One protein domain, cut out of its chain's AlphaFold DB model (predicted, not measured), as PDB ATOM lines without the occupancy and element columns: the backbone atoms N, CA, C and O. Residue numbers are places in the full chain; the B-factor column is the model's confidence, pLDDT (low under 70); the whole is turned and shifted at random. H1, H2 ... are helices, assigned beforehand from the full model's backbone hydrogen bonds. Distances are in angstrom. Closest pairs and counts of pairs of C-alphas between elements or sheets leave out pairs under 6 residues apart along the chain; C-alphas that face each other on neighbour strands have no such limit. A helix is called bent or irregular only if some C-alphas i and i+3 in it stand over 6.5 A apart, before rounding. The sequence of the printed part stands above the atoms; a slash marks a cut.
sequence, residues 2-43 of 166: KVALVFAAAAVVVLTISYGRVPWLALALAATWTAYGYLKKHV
ATOM      1  N   LYS A   2     142.223 158.266 164.588       56.78
ATOM      2  CA  LYS A   2     141.485 159.261 163.780       56.78
ATOM      3  C   LYS A   2     142.053 159.480 162.364       56.78
ATOM      4  O   LYS A   2     141.294 159.470 161.410       56.78
ATOM      5  N   VAL A   3     143.379 159.586 162.211       62.66
ATOM      6  CA  VAL A   3     144.025 159.807 160.895       62.66
ATOM      7  C   VAL A   3     143.817 158.623 159.941       62.66
ATOM      8  O   VAL A   3     143.375 158.816 158.817       62.66
ATOM      9  N   ALA A   4     144.043 157.390 160.404       57.66
ATOM     10  CA  ALA A   4     143.798 156.182 159.611       57.66
ATOM     11  C   ALA A   4     142.328 156.048 159.169       57.66
ATOM     12  O   ALA A   4     142.064 155.655 158.038       57.66
ATOM     13  N   LEU A   5     141.381 156.422 160.039       66.75
ATOM     14  CA  LEU A   5     139.953 156.426 159.716       66.75
ATOM     15  C   LEU A   5     139.619 157.462 158.629       66.75
ATOM     16  O   LEU A   5     138.849 157.161 157.724       66.75
ATOM     17  N   VAL A   6     140.235 158.648 158.685       74.88
ATOM     18  CA  VAL A   6     140.080 159.698 157.663       74.88
ATOM     19  C   VAL A   6     140.635 159.240 156.313       74.88
ATOM     20  O   VAL A   6     139.965 159.413 155.302       74.88
ATOM     21  N   PHE A   7     141.808 158.600 156.281       66.19
ATOM     22  CA  PHE A   7     142.367 158.047 155.040       66.19
ATOM     23  C   PHE A   7     141.523 156.902 154.475       66.19
ATOM     24  O   PHE A   7     141.285 156.862 153.269       66.19
ATOM     25  N   ALA A   8     141.025 156.001 155.327       65.62
ATOM     26  CA  ALA A   8     140.120 154.937 154.901       65.62
ATOM     27  C   ALA A   8     138.811 155.510 154.329       65.62
ATOM     28  O   ALA A   8     138.380 155.096 153.255       65.62
ATOM     29  N   ALA A   9     138.220 156.510 154.991       73.25
ATOM     30  CA  ALA A   9     137.028 157.198 154.498       73.25
ATOM     31  C   ALA A   9     137.293 157.921 153.166       73.25
ATOM     32  O   ALA A   9     136.505 157.790 152.231       73.25
ATOM     33  N   ALA A  10     138.424 158.620 153.039       72.44
ATOM     34  CA  ALA A  10     138.823 159.287 151.802       72.44
ATOM     35  C   ALA A  10     139.022 158.290 150.648       72.44
ATOM     36  O   ALA A  10     138.549 158.538 149.543       72.44
ATOM     37  N   ALA A  11     139.644 157.133 150.904       66.56
ATOM     38  CA  ALA A  11     139.785 156.073 149.908       66.56
ATOM     39  C   ALA A  11     138.415 155.565 149.426       66.56
ATOM     40  O   ALA A  11     138.195 155.446 148.223       66.56
ATOM     41  N   VAL A  12     137.465 155.341 150.340       70.69
ATOM     42  CA  VAL A  12     136.093 154.932 149.987       70.69
ATOM     43  C   VAL A  12     135.390 155.993 149.137       70.69
ATOM     44  O   VAL A  12     134.720 155.640 148.165       70.69
ATOM     45  N   VAL A  13     135.566 157.281 149.444       75.56
ATOM     46  CA  VAL A  13     135.013 158.388 148.644       75.56
ATOM     47  C   VAL A  13     135.620 158.409 147.240       75.56
ATOM     48  O   VAL A  13     134.879 158.462 146.263       75.56
ATOM     49  N   VAL A  14     136.944 158.288 147.116       72.62
ATOM     50  CA  VAL A  14     137.633 158.243 145.813       72.62
ATOM     51  C   VAL A  14     137.164 157.050 144.978       72.62
ATOM     52  O   VAL A  14     136.834 157.220 143.806       72.62
ATOM     53  N   LEU A  15     137.064 155.858 145.579       66.62
ATOM     54  CA  LEU A  15     136.514 154.676 144.910       66.62
ATOM     55  C   LEU A  15     135.064 154.908 144.465       66.62
ATOM     56  O   LEU A  15     134.706 154.569 143.340       66.62
ATOM     57  N   THR A  16     134.238 155.520 145.312       75.69
ATOM     58  CA  THR A  16     132.832 155.809 144.992       75.69
ATOM     59  C   THR A  16     132.708 156.752 143.796       75.69
ATOM     60  O   THR A  16     131.907 156.493 142.901       75.69
ATOM     61  N   ILE A  17     133.526 157.807 143.748       74.12
ATOM     62  CA  ILE A  17     133.555 158.762 142.632       74.12
ATOM     63  C   ILE A  17     134.048 158.073 141.353       74.12
ATOM     64  O   ILE A  17     133.426 158.216 140.306       74.12
ATOM     65  N   SER A  18     135.122 157.280 141.435       66.94
ATOM     66  CA  SER A  18     135.714 156.615 140.267       66.94
ATOM     67  C   SER A  18     134.810 155.546 139.652       66.94
ATOM     68  O   SER A  18     134.819 155.375 138.437       66.94
ATOM     69  N   TYR A  19     134.065 154.799 140.470       65.81
ATOM     70  CA  TYR A  19     133.165 153.748 139.991       65.81
ATOM     71  C   TYR A  19     131.737 154.251 139.727       65.81
ATOM     72  O   TYR A  19     130.912 153.480 139.236       65.81
ATOM     73  N   GLY A  20     131.419 155.504 140.082       77.44
ATOM     74  CA  GLY A  20     130.072 156.084 139.990       77.44
ATOM     75  C   GLY A  20     129.035 155.437 140.918       77.44
ATOM     76  O   GLY A  20     127.852 155.766 140.863       77.44
ATOM     77  N   ARG A  21     129.458 154.496 141.768       77.69
ATOM     78  CA  ARG A  21     128.616 153.736 142.694       77.69
ATOM     79  C   ARG A  21     129.392 153.426 143.961       77.69
ATOM     80  O   ARG A  21     130.588 153.136 143.911       77.69
ATOM     81  N   VAL A  22     128.699 153.444 145.097       79.75
ATOM     82  CA  VAL A  22     129.299 153.084 146.386       79.75
ATOM     83  C   VAL A  22     129.706 151.605 146.350       79.75
ATOM     84  O   VAL A  22     128.871 150.760 146.005       79.75
ATOM     85  N   PRO A  23     130.952 151.249 146.719       78.88
ATOM     86  CA  PRO A  23     131.445 149.874 146.674       78.88
ATOM     87  C   PRO A  23     130.944 149.055 147.878       78.88
ATOM     88  O   PRO A  23     131.726 148.530 148.669       78.88
ATOM     89  N   TRP A  24     129.624 148.942 148.036       83.75
ATOM     90  CA  TRP A  24     128.994 148.307 149.197       83.75
ATOM     91  C   TRP A  24     129.382 146.830 149.357       83.75
ATOM     92  O   TRP A  24     129.567 146.384 150.483       83.75
ATOM     93  N   LEU A  25     129.592 146.096 148.256       82.81
ATOM     94  CA  LEU A  25     130.083 144.710 148.291       82.81
ATOM     95  C   LEU A  25     131.485 144.618 148.899       82.81
ATOM     96  O   LEU A  25     131.728 143.772 149.753       82.81
ATOM     97  N   ALA A  26     132.399 145.507 148.501       77.88
ATOM     98  CA  ALA A  26     133.753 145.527 149.046       77.88
ATOM     99  C   ALA A  26     133.745 145.891 150.538       77.88
ATOM    100  O   ALA A  26     134.471 145.286 151.324       77.88
ATOM    101  N   LEU A  27     132.888 146.838 150.937       81.06
ATOM    102  CA  LEU A  27     132.707 147.216 152.340       81.06
ATOM    103  C   LEU A  27     132.115 146.071 153.169       81.06
ATOM    104  O   LEU A  27     132.623 145.788 154.252       81.06
ATOM    105  N   ALA A  28     131.084 145.396 152.656       88.81
ATOM    106  CA  ALA A  28     130.473 144.245 153.309       88.81
ATOM    107  C   ALA A  28     131.494 143.118 153.492       88.81
ATOM    108  O   ALA A  28     131.664 142.647 154.611       88.81
ATOM    109  N   LEU A  29     132.241 142.765 152.438       85.25
ATOM    110  CA  LEU A  29     133.299 141.754 152.496       85.25
ATOM    111  C   LEU A  29     134.387 142.117 153.509       85.25
ATOM    112  O   LEU A  29     134.769 141.280 154.325       85.25
ATOM    113  N   ALA A  30     134.863 143.365 153.500       83.44
ATOM    114  CA  ALA A  30     135.869 143.828 154.451       83.44
ATOM    115  C   ALA A  30     135.358 143.761 155.900       83.44
ATOM    116  O   ALA A  30     136.084 143.314 156.791       83.44
ATOM    117  N   ALA A  31     134.104 144.159 156.136       87.25
ATOM    118  CA  ALA A  31     133.474 144.102 157.448       87.25
ATOM    119  C   ALA A  31     133.296 142.654 157.928       87.25
ATOM    120  O   ALA A  31     133.726 142.326 159.035       87.25
ATOM    121  N   THR A  32     132.741 141.770 157.091       90.38
ATOM    122  CA  THR A  32     132.552 140.353 157.434       90.38
ATOM    123  C   THR A  32     133.880 139.648 157.660       90.38
ATOM    124  O   THR A  32     134.003 138.880 158.606       90.38
ATOM    125  N   TRP A  33     134.898 139.942 156.849       86.81
ATOM    126  CA  TRP A  33     136.223 139.340 156.983       86.81
ATOM    127  C   TRP A  33     136.944 139.798 158.254       86.81
ATOM    128  O   TRP A  33     137.539 138.992 158.969       86.81
ATOM    129  N   THR A  34     136.842 141.087 158.583       85.31
ATOM    130  CA  THR A  34     137.415 141.635 159.821       85.31
ATOM    131  C   THR A  34     136.716 141.060 161.052       85.31
ATOM    132  O   THR A  34     137.385 140.645 161.999       85.31
ATOM    133  N   ALA A  35     135.380 140.980 161.030       88.56
ATOM    134  CA  ALA A  35     134.596 140.362 162.096       88.56
ATOM    135  C   ALA A  35     134.935 138.872 162.253       88.56
ATOM    136  O   ALA A  35     135.162 138.411 163.370       88.56
ATOM    137  N   TYR A  36     135.048 138.143 161.140       87.69
ATOM    138  CA  TYR A  36     135.455 136.742 161.113       87.69
ATOM    139  C   TYR A  36     136.826 136.535 161.762       87.69
ATOM    140  O   TYR A  36     136.944 135.755 162.704       87.69
ATOM    141  N   GLY A  37     137.852 137.277 161.331       83.62
ATOM    142  CA  GLY A  37     139.198 137.181 161.906       83.62
ATOM    143  C   GLY A  37     139.247 137.546 163.395       83.62
ATOM    144  O   GLY A  37     139.976 136.916 164.163       83.62
ATOM    145  N   TYR A  38     138.443 138.524 163.824       84.44
ATOM    146  CA  TYR A  38     138.308 138.889 165.234       84.44
ATOM    147  C   TYR A  38     137.657 137.775 166.064       84.44
ATOM    148  O   TYR A  38     138.193 137.401 167.108       84.44
ATOM    149  N   LEU A  39     136.538 137.217 165.593       86.00
ATOM    150  CA  LEU A  39     135.842 136.106 166.245       86.00
ATOM    151  C   LEU A  39     136.747 134.876 166.337       86.00
ATOM    152  O   LEU A  39     136.917 134.329 167.421       86.00
ATOM    153  N   LYS A  40     137.420 134.508 165.238       82.69
ATOM    154  CA  LYS A  40     138.362 133.377 165.159       82.69
ATOM    155  C   LYS A  40     139.421 133.402 166.261       82.69
ATOM    156  O   LYS A  40     139.822 132.359 166.771       82.69
ATOM    157  N   LYS A  41     139.875 134.604 166.622       79.00
ATOM    158  CA  LYS A  41     140.880 134.821 167.662       79.00
ATOM    159  C   LYS A  41     140.344 134.623 169.087       79.00
ATOM    160  O   LYS A  41     141.129 134.307 169.973       79.00
ATOM    161  N   HIS A  42     139.045 134.818 169.310       80.94
ATOM    162  CA  HIS A  42     138.407 134.737 170.632       80.94
ATOM    163  C   HIS A  42     137.654 133.422 170.871       80.94
ATOM    164  O   HIS A  42     137.222 133.159 171.990       80.94
ATOM    165  N   VAL A  43     137.481 132.593 169.839       84.31
ATOM    166  CA  VAL A  43     136.835 131.283 169.961       84.31
ATOM    167  C   VAL A  43     137.768 130.309 170.702       84.31
ATOM    168  O   VAL A  43     138.912 130.140 170.280       84.31
TER     169      VAL A  43
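Overview. This is residues 2 to 43 of the 166 residues of the protein "EamA domain-containing protein" of Acidimicrobiaceae bacterium (UniProt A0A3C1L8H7). Two helices of nearly equal length make an open, flat V: H1 runs to the corner, a four-residue link turns the chain there, and H2 folds back from it without meeting H1. The free arms of the V are residues 2 to 11 of H1 and residues 28 to 43, of which 28 to 42 belong to H2. The printed part has 42 residues with two named helices, H1 then H2, and no named strand; its class is all helix. It is loose, with a radius of gyration of the C-alphas of 12.8 A, and spans 39 by 24 by 7 A.

Along the chain. Find C-alpha 2 at (141.485, 159.261, 163.780); there H1 begins, residues 2 to 19, and it runs 25.8 A to C-alpha 19 at (133.165, 153.748, 139.991). Pass the link and find C-alpha 24 at (128.994, 148.307, 149.197), where H2 begins, residues 24 to 42, which runs 27.1 A to C-alpha 42 at (138.407, 134.737, 170.632). Neither helix is bent.

Arrangement. Look at residues 20 to 23, Gly 20 to Pro 23: they are the tight link from H1 to H2. H1 and H2 are apart, with no C-alpha of the one within 8 A of the other. Along the backbones of H1 and H2, every O i to N i+4 pair is within hydrogen-bond range.

Size, cuts and confidence. The two C-alphas farthest apart are those of Gly 20 and Val 43, at 39.5 A, while the first and last printed C-alphas, of Lys 2 and Val 43, are 29.0 A apart. The printed part has no cut and no long link. In the B-factor column you will find a mean pLDDT of 77.0 for the printed part, 68 for H1 and 85 for H2; the values under 70 are at residues 2 to 5, 7 to 8, 11, 15 and 18 to 19.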